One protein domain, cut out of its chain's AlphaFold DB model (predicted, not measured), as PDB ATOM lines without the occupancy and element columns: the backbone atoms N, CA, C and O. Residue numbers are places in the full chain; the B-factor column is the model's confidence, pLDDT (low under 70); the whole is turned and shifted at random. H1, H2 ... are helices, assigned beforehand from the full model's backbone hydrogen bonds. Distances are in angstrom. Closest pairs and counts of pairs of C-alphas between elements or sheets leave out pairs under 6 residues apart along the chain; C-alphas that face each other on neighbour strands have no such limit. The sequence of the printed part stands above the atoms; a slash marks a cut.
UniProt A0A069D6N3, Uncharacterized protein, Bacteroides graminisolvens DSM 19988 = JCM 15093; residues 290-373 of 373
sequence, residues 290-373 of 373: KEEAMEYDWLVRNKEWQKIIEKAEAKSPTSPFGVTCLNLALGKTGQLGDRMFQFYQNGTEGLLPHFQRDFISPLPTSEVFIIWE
ATOM      1  N   LYS A 290      -9.653  -0.314   2.139       89.56
ATOM      2  CA  LYS A 290      -8.381  -1.042   2.241       89.56
ATOM      3  C   LYS A 290      -8.600  -2.546   2.304       89.56
ATOM      4  O   LYS A 290      -7.899  -3.275   1.614       89.56
ATOM      5  N   GLU A 291      -9.591  -2.997   3.067       93.50
ATOM      6  CA  GLU A 291      -9.975  -4.413   3.109       93.50
ATOM      7  C   GLU A 291     -10.376  -4.926   1.718       93.50
ATOM      8  O   GLU A 291      -9.927  -5.993   1.311       93.50
ATOM      9  N   GLU A 292     -11.147  -4.150   0.949       92.38
ATOM     10  CA  GLU A 292     -11.487  -4.495  -0.437       92.38
ATOM     11  C   GLU A 292     -10.245  -4.561  -1.339       92.38
ATOM     12  O   GLU A 292     -10.139  -5.472  -2.159       92.38
ATOM     13  N   ALA A 293      -9.288  -3.640  -1.183       89.88
ATOM     14  CA  ALA A 293      -8.021  -3.693  -1.910       89.88
ATOM     15  C   ALA A 293      -7.216  -4.956  -1.549       89.88
ATOM     16  O   ALA A 293      -6.818  -5.703  -2.438       89.88
ATOM     17  N   MET A 294      -7.047  -5.260  -0.262       92.06
ATOM     18  CA  MET A 294      -6.369  -6.484   0.187       92.06
ATOM     19  C   MET A 294      -7.089  -7.758  -0.273       92.06
ATOM     20  O   MET A 294      -6.447  -8.776  -0.515       92.06
ATOM     21  N   GLU A 295      -8.416  -7.725  -0.420       93.94
ATOM     22  CA  GLU A 295      -9.172  -8.848  -0.977       93.94
ATOM     23  C   GLU A 295      -8.838  -9.075  -2.458       93.94
ATOM     24  O   GLU A 295      -8.643 -10.220  -2.869       93.94
ATOM     25  N   TYR A 296      -8.744  -8.006  -3.260       92.94
ATOM     26  CA  TYR A 296      -8.306  -8.114  -4.655       92.94
ATOM     27  C   TYR A 296      -6.890  -8.692  -4.753       92.94
ATOM     28  O   TYR A 296      -6.688  -9.622  -5.531       92.94
ATOM     29  N   ASP A 297      -5.951  -8.216  -3.931       90.25
ATOM     30  CA  ASP A 297      -4.589  -8.768  -3.848       90.25
ATOM     31  C   ASP A 297      -4.606 -10.268  -3.520       90.25
ATOM     32  O   ASP A 297      -4.027 -11.090  -4.232       90.25
ATOM     33  N   TRP A 298      -5.374 -10.654  -2.498       92.12
ATOM     34  CA  TRP A 298      -5.514 -12.050  -2.104       92.12
ATOM     35  C   TRP A 298      -6.059 -12.927  -3.241       92.12
ATOM     36  O   TRP A 298      -5.589 -14.051  -3.437       92.12
ATOM     37  N   LEU A 299      -7.035 -12.441  -4.012       93.94
ATOM     38  CA  LEU A 299      -7.571 -13.172  -5.164       93.94
ATOM     39  C   LEU A 299      -6.536 -13.317  -6.286       93.94
ATOM     40  O   LEU A 299      -6.443 -14.395  -6.880       93.94
ATOM     41  N   VAL A 300      -5.750 -12.270  -6.558       91.62
ATOM     42  CA  VAL A 300      -4.681 -12.306  -7.566       91.62
ATOM     43  C   VAL A 300      -3.610 -13.324  -7.168       91.62
ATOM     44  O   VAL A 300      -3.302 -14.218  -7.961       91.62
ATOM     45  N   ARG A 301      -3.141 -13.293  -5.912       88.38
ATOM     46  CA  ARG A 301      -2.167 -14.259  -5.365       88.38
ATOM     47  C   ARG A 301      -2.627 -15.709  -5.500       88.38
ATOM     48  O   ARG A 301      -1.829 -16.595  -5.805       88.38
ATOM     49  N   ASN A 302      -3.921 -15.961  -5.301       91.44
ATOM     50  CA  ASN A 302      -4.514 -17.294  -5.438       91.44
ATOM     51  C   ASN A 302      -4.927 -17.643  -6.879       91.44
ATOM     52  O   ASN A 302      -5.450 -18.732  -7.112       91.44
ATOM     53  N   LYS A 303      -4.660 -16.761  -7.854       92.69
ATOM     54  CA  LYS A 303      -4.985 -16.938  -9.282       92.69
ATOM     55  C   LYS A 303      -6.481 -17.151  -9.535       92.69
ATOM     56  O   LYS A 303      -6.881 -17.834 -10.478       92.69
ATOM     57  N   GLU A 304      -7.320 -16.547  -8.703       95.62
ATOM     58  CA  GLU A 304      -8.778 -16.672  -8.735       95.62
ATOM     59  C   GLU A 304      -9.394 -15.667  -9.727       95.62
ATOM     60  O   GLU A 304     -10.260 -14.862  -9.386       95.62
ATOM     61  N   TRP A 305      -8.929 -15.699 -10.981       95.31
ATOM     62  CA  TRP A 305      -9.219 -14.676 -11.997       95.31
ATOM     63  C   TRP A 305     -10.713 -14.479 -12.264       95.31
ATOM     64  O   TRP A 305     -11.175 -13.349 -12.380       95.31
ATOM     65  N   GLN A 306     -11.485 -15.569 -12.325       96.81
ATOM     66  CA  GLN A 306     -12.932 -15.485 -12.554       96.81
ATOM     67  C   GLN A 306     -13.651 -14.806 -11.386       96.81
ATOM     68  O   GLN A 306     -14.500 -13.952 -11.612       96.81
ATOM     69  N   LYS A 307     -13.246 -15.083 -10.138       96.81
ATOM     70  CA  LYS A 307     -13.835 -14.442  -8.953       96.81
ATOM     71  C   LYS A 307     -13.561 -12.939  -8.916       96.81
ATOM     72  O   LYS A 307     -14.415 -12.183  -8.466       96.81
ATOM     73  N   ILE A 308     -12.396 -12.500  -9.399       96.19
ATOM     74  CA  ILE A 308     -12.078 -11.068  -9.543       96.19
ATOM     75  C   ILE A 308     -13.058 -10.404 -10.518       96.19
ATOM     76  O   ILE A 308     -13.596  -9.340 -10.211       96.19
ATOM     77  N   ILE A 309     -13.312 -11.042 -11.666       96.25
ATOM     78  CA  ILE A 309     -14.234 -10.530 -12.690       96.25
ATOM     79  C   ILE A 309     -15.673 -10.508 -12.152       96.25
ATOM     80  O   ILE A 309     -16.313  -9.463 -12.207       96.25
ATOM     81  N   GLU A 310     -16.154 -11.599 -11.549       96.62
ATOM     82  CA  GLU A 310     -17.488 -11.677 -10.926       96.62
ATOM     83  C   GLU A 310     -17.683 -10.604  -9.841       96.62
ATOM     84  O   GLU A 310     -18.722  -9.942  -9.776       96.62
ATOM     85  N   LYS A 311     -16.663 -10.385  -8.998       95.69
ATOM     86  CA  LYS A 311     -16.675  -9.334  -7.974       95.69
ATOM     87  C   LYS A 311     -16.799  -7.946  -8.608       95.69
ATOM     88  O   LYS A 311     -17.616  -7.150  -8.145       95.69
ATOM     89  N   ALA A 312     -16.039  -7.671  -9.666       94.75
ATOM     90  CA  ALA A 312     -16.073  -6.393 -10.376       94.75
ATOM     91  C   ALA A 312     -17.379  -6.158 -11.158       94.75
ATOM     92  O   ALA A 312     -17.814  -5.013 -11.299       94.75
ATOM     93  N   GLU A 313     -18.019  -7.218 -11.656       94.94
ATOM     94  CA  GLU A 313     -19.348  -7.157 -12.274       94.94
ATOM     95  C   GLU A 313     -20.431  -6.818 -11.243       94.94
ATOM     96  O   GLU A 313     -21.304  -5.993 -11.511       94.94
ATOM     97  N   ALA A 314     -20.360  -7.414 -10.048       94.75
ATOM     98  CA  ALA A 314     -21.298  -7.130  -8.964       94.75
ATOM     99  C   ALA A 314     -21.112  -5.719  -8.378       94.75
ATOM    100  O   ALA A 314     -22.087  -5.039  -8.048       94.75
ATOM    101  N   LYS A 315     -19.858  -5.278  -8.229       92.81
ATOM    102  CA  LYS A 315     -19.486  -3.938  -7.770       92.81
ATOM    103  C   LYS A 315     -18.149  -3.553  -8.399       92.81
ATOM    104  O   LYS A 315     -17.098  -4.033  -7.978       92.81
ATOM    105  N   SER A 316     -18.185  -2.648  -9.374       89.75
ATOM    106  CA  SER A 316     -16.965  -2.232 -10.068       89.75
ATOM    107  C   SER A 316     -15.959  -1.588  -9.108       89.75
ATOM    108  O   SER A 316     -16.352  -0.734  -8.304       89.75
ATOM    109  N   PRO A 317     -14.670  -1.975  -9.176       89.31
ATOM    110  CA  PRO A 317     -13.641  -1.380  -8.340       89.31
ATOM    111  C   PRO A 317     -13.485   0.102  -8.681       89.31
ATOM    112  O   PRO A 317     -13.442   0.489  -9.847       89.31
ATOM    113  N   THR A 318     -13.391   0.936  -7.651       85.88
ATOM    114  CA  THR A 318     -13.193   2.382  -7.805       85.88
ATOM    115  C   THR A 318     -11.745   2.794  -7.589       85.88
ATOM    116  O   THR A 318     -11.329   3.824  -8.111       85.88
ATOM    117  N   SER A 319     -10.957   2.000  -6.860       87.69
ATOM    118  CA  SER A 319      -9.541   2.279  -6.639       87.69
ATOM    119  C   SER A 319      -8.705   1.893  -7.868       87.69
ATOM    120  O   SER A 319      -8.960   0.843  -8.469       87.69
ATOM    121  N   PRO A 320      -7.668   2.675  -8.230       87.88
ATOM    122  CA  PRO A 320      -6.728   2.297  -9.290       87.88
ATOM    123  C   PRO A 320      -6.135   0.898  -9.081       87.88
ATOM    124  O   PRO A 320      -6.017   0.107 -10.013       87.88
ATOM    125  N   PHE A 321      -5.874   0.561  -7.818       86.50
ATOM    126  CA  PHE A 321      -5.429  -0.753  -7.373       86.50
ATOM    127  C   PHE A 321      -6.386  -1.889  -7.770       86.50
ATOM    128  O   PHE A 321      -5.978  -2.862  -8.401       86.50
ATOM    129  N   GLY A 322      -7.672  -1.768  -7.424       89.69
ATOM    130  CA  GLY A 322      -8.662  -2.804  -7.726       89.69
ATOM    131  C   GLY A 322      -8.893  -2.950  -9.231       89.69
ATOM    132  O   GLY A 322      -9.019  -4.065  -9.732       89.69
ATOM    133  N   VAL A 323      -8.875  -1.833  -9.967       91.94
ATOM    134  CA  VAL A 323      -8.966  -1.831 -11.437       91.94
ATOM    135  C   VAL A 323      -7.760  -2.530 -12.066       91.94
ATOM    136  O   VAL A 323      -7.929  -3.319 -12.989       91.94
ATOM    137  N   THR A 324      -6.563  -2.321 -11.522       91.06
ATOM    138  CA  THR A 324      -5.342  -3.003 -11.973       91.06
ATOM    139  C   THR A 324      -5.452  -4.517 -11.802       91.06
ATOM    140  O   THR A 324      -5.190  -5.268 -12.744       91.06
ATOM    141  N   CYS A 325      -5.931  -4.978 -10.643       91.81
ATOM    142  CA  CYS A 325      -6.178  -6.400 -10.390       91.81
ATOM    143  C   CYS A 325      -7.228  -6.983 -11.354       91.81
ATOM    144  O   CYS A 325      -7.062  -8.092 -11.869       91.81
ATOM    145  N   LEU A 326      -8.292  -6.226 -11.644       94.12
ATOM    146  CA  LEU A 326      -9.313  -6.604 -12.620       94.12
ATOM    147  C   LEU A 326      -8.746  -6.707 -14.039       94.12
ATOM    148  O   LEU A 326      -8.993  -7.696 -14.725       94.12
ATOM    149  N   ASN A 327      -7.975  -5.718 -14.478       93.12
ATOM    150  CA  ASN A 327      -7.361  -5.718 -15.801       93.12
ATOM    151  C   ASN A 327      -6.363  -6.873 -15.948       93.12
ATOM    152  O   ASN A 327      -6.347  -7.546 -16.978       93.12
ATOM    153  N   LEU A 328      -5.598  -7.181 -14.901       92.00
ATOM    154  CA  LEU A 328      -4.754  -8.373 -14.873       92.00
ATOM    155  C   LEU A 328      -5.587  -9.658 -15.036       92.00
ATOM    156  O   LEU A 328      -5.249 -10.507 -15.863       92.00
ATOM    157  N   ALA A 329      -6.710  -9.785 -14.322       94.38
ATOM    158  CA  ALA A 329      -7.612 -10.932 -14.442       94.38
ATOM    159  C   ALA A 329      -8.246 -11.051 -15.842       94.38
ATOM    160  O   ALA A 329      -8.264 -12.133 -16.437       94.38
ATOM    161  N   LEU A 330      -8.721  -9.943 -16.416       94.50
ATOM    162  CA  LEU A 330      -9.225  -9.896 -17.789       94.50
ATOM    163  C   LEU A 330      -8.132 -10.277 -18.800       94.50
ATOM    164  O   LEU A 330      -8.401 -11.024 -19.737       94.50
ATOM    165  N   GLY A 331      -6.892  -9.829 -18.589       92.75
ATOM    166  CA  GLY A 331      -5.735 -10.216 -19.397       92.75
ATOM    167  C   GLY A 331      -5.467 -11.718 -19.338       92.75
ATOM    168  O   GLY A 331      -5.371 -12.371 -20.375       92.75
ATOM    169  N   LYS A 332      -5.447 -12.301 -18.133       92.44
ATOM    170  CA  LYS A 332      -5.229 -13.745 -17.936       92.44
ATOM    171  C   LYS A 332      -6.348 -14.632 -18.460       92.44
ATOM    172  O   LYS A 332      -6.101 -15.797 -18.752       92.44
ATOM    173  N   THR A 333      -7.548 -14.090 -18.615       94.31
ATOM    174  CA  THR A 333      -8.681 -14.803 -19.219       94.31
ATOM    175  C   THR A 333      -8.857 -14.505 -20.710       94.31
ATOM    176  O   THR A 333      -9.778 -15.040 -21.320       94.31
ATOM    177  N   GLY A 334      -8.000 -13.668 -21.308       93.88
ATOM    178  CA  GLY A 334      -8.092 -13.267 -22.716       93.88
ATOM    179  C   GLY A 334      -9.238 -12.299 -23.033       93.88
ATOM    180  O   GLY A 334      -9.508 -12.047 -24.200       93.88
ATOM    181  N   GLN A 335      -9.908 -11.744 -22.020       94.25
ATOM    182  CA  GLN A 335     -11.076 -10.868 -22.163       94.25
ATOM    183  C   GLN A 335     -10.737  -9.368 -22.106       94.25
ATOM    184  O   GLN A 335     -11.638  -8.534 -22.205       94.25
ATOM    185  N   LEU A 336      -9.464  -8.996 -21.920       92.75
ATOM    186  CA  LEU A 336      -9.074  -7.598 -21.697       92.75
ATOM    187  C   LEU A 336      -9.503  -6.672 -22.838       92.75
ATOM    188  O   LEU A 336     -10.153  -5.663 -22.578       92.75
ATOM    189  N   GLY A 337      -9.197  -7.023 -24.089       90.19
ATOM    190  CA  GLY A 337      -9.519  -6.175 -25.243       90.19
ATOM    191  C   GLY A 337     -11.018  -5.900 -25.395       90.19
ATOM    192  O   GLY A 337     -11.406  -4.780 -25.720       90.19
ATOM    193  N   ASP A 338     -11.851  -6.893 -25.086       93.31
ATOM    194  CA  ASP A 338     -13.300  -6.822 -25.291       93.31
ATOM    195  C   ASP A 338     -14.038  -6.174 -24.114       93.31
ATOM    196  O   ASP A 338     -15.103  -5.575 -24.285       93.31
ATOM    197  N   ARG A 339     -13.499  -6.325 -22.897       93.94
ATOM    198  CA  ARG A 339     -14.241  -6.033 -21.663       93.94
ATOM    199  C   ARG A 339     -13.641  -4.950 -20.786       93.94
ATOM    200  O   ARG A 339     -14.362  -4.432 -19.942       93.94
ATOM    201  N   MET A 340     -12.381  -4.556 -20.979       91.19
ATOM    202  CA  MET A 340     -11.723  -3.552 -20.127       91.19
ATOM    203  C   MET A 340     -12.562  -2.270 -20.001       91.19
ATOM    204  O   MET A 340     -12.858  -1.816 -18.898       91.19
ATOM    205  N   PHE A 341     -13.039  -1.730 -21.123       91.62
ATOM    206  CA  PHE A 341     -13.812  -0.482 -21.149       91.62
ATOM    207  C   PHE A 341     -15.274  -0.616 -20.689       91.62
ATOM    208  O   PHE A 341     -16.004   0.372 -20.699       91.62
ATOM    209  N   GLN A 342     -15.711  -1.809 -20.266       92.50
ATOM    210  CA  GLN A 342     -16.993  -1.987 -19.570       92.50
ATOM    211  C   GLN A 342     -16.906  -1.527 -18.108       92.50
ATOM    212  O   GLN A 342     -17.929  -1.231 -17.493       92.50
ATOM    213  N   PHE A 343     -15.691  -1.447 -17.561       92.19
ATOM    214  CA  PHE A 343     -15.419  -1.035 -16.189       92.19
ATOM    215  C   PHE A 343     -14.788   0.359 -16.152       92.19
ATOM    216  O   PHE A 343     -14.170   0.813 -17.116       92.19
ATOM    217  N   TYR A 344     -14.923   1.048 -15.020       89.94
ATOM    218  CA  TYR A 344     -14.282   2.343 -14.813       89.94
ATOM    219  C   TYR A 344     -12.760   2.179 -14.668       89.94
ATOM    220  O   TYR A 344     -12.299   1.444 -13.803       89.94
ATOM    221  N   GLN A 345     -11.981   2.856 -15.518       88.31
ATOM    222  CA  GLN A 345     -10.554   2.555 -15.712       88.31
ATOM    223  C   GLN A 345      -9.569   3.432 -14.923       88.31
ATOM    224  O   GLN A 345      -8.380   3.150 -14.946       88.31
ATOM    225  N   ASN A 346     -10.002   4.495 -14.234       87.62
ATOM    226  CA  ASN A 346      -9.083   5.414 -13.529       87.62
ATOM    227  C   ASN A 346      -7.919   5.957 -14.400       87.62
ATOM    228  O   ASN A 346      -6.822   6.223 -13.915       87.62
ATOM    229  N   GLY A 347      -8.140   6.127 -15.708       87.62
ATOM    230  CA  GLY A 347      -7.092   6.561 -16.636       87.62
ATOM    231  C   GLY A 347      -5.970   5.527 -16.778       87.62
ATOM    232  O   GLY A 347      -6.221   4.328 -16.826       87.62
ATOM    233  N   THR A 348      -4.718   5.984 -16.869       85.25
ATOM    234  CA  THR A 348      -3.547   5.092 -16.962       85.25
ATOM    235  C   THR A 348      -3.273   4.338 -15.662       85.25
ATOM    236  O   THR A 348      -2.671   3.266 -15.692       85.25
ATOM    237  N   GLU A 349      -3.741   4.867 -14.527       84.19
ATOM    238  CA  GLU A 349      -3.510   4.273 -13.210       84.19
ATOM    239  C   GLU A 349      -4.254   2.949 -13.003       84.19
ATOM    240  O   GLU A 349      -3.858   2.162 -12.150       84.19
ATOM    241  N   GLY A 350      -5.314   2.675 -13.772       82.31
ATOM    242  CA  GLY A 350      -5.987   1.374 -13.739       82.31
ATOM    243  C   GLY A 350      -5.229   0.259 -14.456       82.31
ATOM    244  O   GLY A 350      -5.604  -0.901 -14.328       82.31
ATOM    245  N   LEU A 351      -4.187   0.580 -15.225       83.50
ATOM    246  CA  LEU A 351      -3.269  -0.411 -15.794       83.50
ATOM    247  C   LEU A 351      -1.987  -0.500 -14.968       83.50
ATOM    248  O   LEU A 351      -1.516  -1.593 -14.669       83.50
ATOM    249  N   LEU A 352      -1.427   0.661 -14.627       83.88
ATOM    250  CA  LEU A 352      -0.202   0.797 -13.850       83.88
ATOM    251  C   LEU A 352      -0.408   1.898 -12.807       83.88
ATOM    252  O   LEU A 352      -0.290   3.082 -13.142       83.88
ATOM    253  N   PRO A 353      -0.731   1.539 -11.556       80.44
ATOM    254  CA  PRO A 353      -0.990   2.523 -10.523       80.44
ATOM    255  C   PRO A 353       0.307   3.253 -10.161       80.44
ATOM    256  O   PRO A 353       1.410   2.707 -10.244       80.44
ATOM    257  N   HIS A 354       0.191   4.520  -9.764       78.31
ATOM    258  CA  HIS A 354       1.352   5.280  -9.316       78.31
ATOM    259  C   HIS A 354       1.919   4.714  -8.016       78.31
ATOM    260  O   HIS A 354       1.179   4.291  -7.129       78.31
ATOM    261  N   PHE A 355       3.245   4.773  -7.886       72.12
ATOM    262  CA  PHE A 355       3.918   4.383  -6.657       72.12
ATOM    263  C   PHE A 355       3.450   5.262  -5.494       72.12
ATOM    264  O   PHE A 355       3.649   6.481  -5.500       72.12
ATOM    265  N   GLN A 356       2.878   4.627  -4.478       73.50
ATOM    266  CA  GLN A 356       2.589   5.249  -3.197       73.50
ATOM    267  C   GLN A 356       3.551   4.692  -2.150       73.50
ATOM    268  O   GLN A 356       3.992   3.547  -2.224       73.50
ATOM    269  N   ARG A 357       3.916   5.519  -1.165       68.31
ATOM    270  CA  ARG A 357       4.748   5.084  -0.031       68.31
ATOM    271  C   ARG A 357       3.896   4.316   0.981       68.31
ATOM    272  O   ARG A 357       3.728   4.760   2.113       68.31
ATOM    273  N   ASP A 358       3.355   3.189   0.547       72.75
ATOM    274  CA  ASP A 358       2.616   2.229   1.357       72.75
ATOM    275  C   ASP A 358       3.143   0.803   1.107       72.75
ATOM    276  O   ASP A 358       4.043   0.588   0.293       72.75
ATOM    277  N   PHE A 359       2.620  -0.168   1.853       71.12
ATOM    278  CA  PHE A 359       2.980  -1.583   1.708       71.12
ATOM    279  C   PHE A 359       1.965  -2.382   0.874       71.12
ATOM    280  O   PHE A 359       2.150  -3.581   0.692       71.12
ATOM    281  N   ILE A 360       0.908  -1.736   0.370       70.81
ATOM    282  CA  ILE A 360      -0.183  -2.397  -0.360       70.81
ATOM    283  C   ILE A 360       0.046  -2.255  -1.867       70.81
ATOM    284  O   ILE A 360       0.119  -3.248  -2.582       70.81
ATOM    285  N   SER A 361       0.208  -1.025  -2.359       70.06
ATOM    286  CA  SER A 361       0.307  -0.706  -3.787       70.06
ATOM    287  C   SER A 361       1.494  -1.336  -4.536       70.06
ATOM    288  O   SER A 361       1.306  -1.690  -5.707       70.06
ATOM    289  N   PRO A 362       2.694  -1.545  -3.944       73.06
ATOM    290  CA  PRO A 362       3.830  -2.074  -4.699       73.06
ATOM    291  C   PRO A 362       3.651  -3.529  -5.146       73.06
ATOM    292  O   PRO A 362       4.188  -3.909  -6.186       73.06
ATOM    293  N   LEU A 363       2.891  -4.331  -4.393       72.56
ATOM    294  CA  LEU A 363       2.752  -5.774  -4.614       72.56
ATOM    295  C   LEU A 363       2.105  -6.099  -5.969       72.56
ATOM    296  O   LEU A 363       2.809  -6.631  -6.829       72.56
ATOM    297  N   PRO A 364       0.857  -5.707  -6.267       65.50
ATOM    298  CA  PRO A 364       0.274  -6.021  -7.566       65.50
ATOM    299  C   PRO A 364       0.863  -5.186  -8.695       65.50
ATOM    300  O   PRO A 364       0.835  -5.623  -9.839       65.50
ATOM    301  N   THR A 365       1.439  -4.012  -8.407       72.94
ATOM    302  CA  THR A 365       2.213  -3.282  -9.421       72.94
ATOM    303  C   THR A 365       3.355  -4.165  -9.919       72.94
ATOM    304  O   THR A 365       3.536  -4.315 -11.125       72.94
ATOM    305  N   SER A 366       4.086  -4.806  -9.001       73.62
ATOM    306  CA  SER A 366       5.142  -5.754  -9.359       73.62
ATOM    307  C   SER A 366       4.601  -6.996 -10.066       73.62
ATOM    308  O   SER A 366       5.199  -7.438 -11.044       73.62
ATOM    309  N   GLU A 367       3.448  -7.519  -9.641       72.69
ATOM    310  CA  GLU A 367       2.822  -8.669 -10.291       72.69
ATOM    311  C   GLU A 367       2.434  -8.348 -11.726       72.69
ATOM    312  O   GLU A 367       2.775  -9.115 -12.610       72.69
ATOM    313  N   VAL A 368       1.810  -7.201 -11.991       72.12
ATOM    314  CA  VAL A 368       1.550  -6.730 -13.354       72.12
ATOM    315  C   VAL A 368       2.859  -6.716 -14.144       72.12
ATOM    316  O   VAL A 368       2.960  -7.423 -15.142       72.12
ATOM    317  N   PHE A 369       3.903  -6.030 -13.677       70.12
ATOM    318  CA  PHE A 369       5.178  -5.982 -14.405       70.12
ATOM    319  C   PHE A 369       5.784  -7.360 -14.719       70.12
ATOM    320  O   PHE A 369       6.283  -7.549 -15.821       70.12
ATOM    321  N   ILE A 370       5.738  -8.307 -13.781       63.12
ATOM    322  CA  ILE A 370       6.387  -9.622 -13.919       63.12
ATOM    323  C   ILE A 370       5.519 -10.613 -14.701       63.12
ATOM    324  O   ILE A 370       6.033 -11.463 -15.412       63.12
ATOM    325  N   ILE A 371       4.199 -10.544 -14.544       58.53
ATOM    326  CA  ILE A 371       3.252 -11.539 -15.061       58.53
ATOM    327  C   ILE A 371       2.823 -11.228 -16.511       58.53
ATOM    328  O   ILE A 371       2.200 -12.079 -17.163       58.53
ATOM    329  N   TRP A 372       3.099 -10.016 -17.006       52.41
ATOM    330  CA  TRP A 372       2.942  -9.646 -18.418       52.41
ATOM    331  C   TRP A 372       4.110 -10.107 -19.311       52.41
ATOM    332  O   TRP A 372       3.944 -10.094 -20.533       52.41
ATOM    333  N   GLU A 373       5.229 -10.547 -18.728       40.00
ATOM    334  CA  GLU A 373       6.245 -11.389 -19.388       40.00
ATOM    335  C   GLU A 373       5.886 -12.878 -19.246       40.00
ATOM    336  O   GLU A 373       6.144 -13.631 -20.216       40.00
TER     337      GLU A 373
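This is residues 290 to 373 of the 373 residues of an uncharacterized protein of Bacteroides graminisolvens DSM 19988 = JCM 15093 (UniProt A0A069D6N3). Helix H3 is the core of a small all-helix domain, and five others pack round it, H1 and H6 nearly along it, H2 crossed steeply. The 84 printed residues have six named helices, H1 to H6 in chain order, and no named strand. The whole is compact, radius of gyration of the C-alphas 11.3 A, spanning 33 by 28 by 26 A.

H3, residues 320 to 332, is the hub. H1, residues 290 to 301, touches it at a shallow tilt of 21 degrees, the same way; the closest C-alphas, Ala 293 and Gly 322, are 5.9 A apart. H6, residues 362 to 371, touches H3 the same way at a shallow 19 degrees, closest C-alphas Leu 328 and Val 368, 6.7 A. H2, residues 305 to 314, touches H3 opposite ways at a steep 52 degrees, closest C-alphas Trp 305 and Ala 329, 4.8 A. H4, residues 336 to 342, and H5, residues 347 to 350, touch H3 too, closest C-alphas Leu 330 and Leu 336, 4.5 A, and Pro 320 and Gly 350, 4.6 A; H4 touches residues 327 to 330 alone. Every O i to N i+4 pair is within hydrogen-bond range in H1, H2, H3 and H6; H4 has 1 of 3, and 2 of 4 O i to N i+3.

H3 is 18.3 A long, H1 16.5 A. C-alpha 290 is at (-8.381, -1.042, 2.241), C-alpha 371 at (3.252, -11.539, -15.061).

The printed part has no cut. The H5 to H6 link is long. Residues 357, 364 and 370 to 373 are under pLDDT 70.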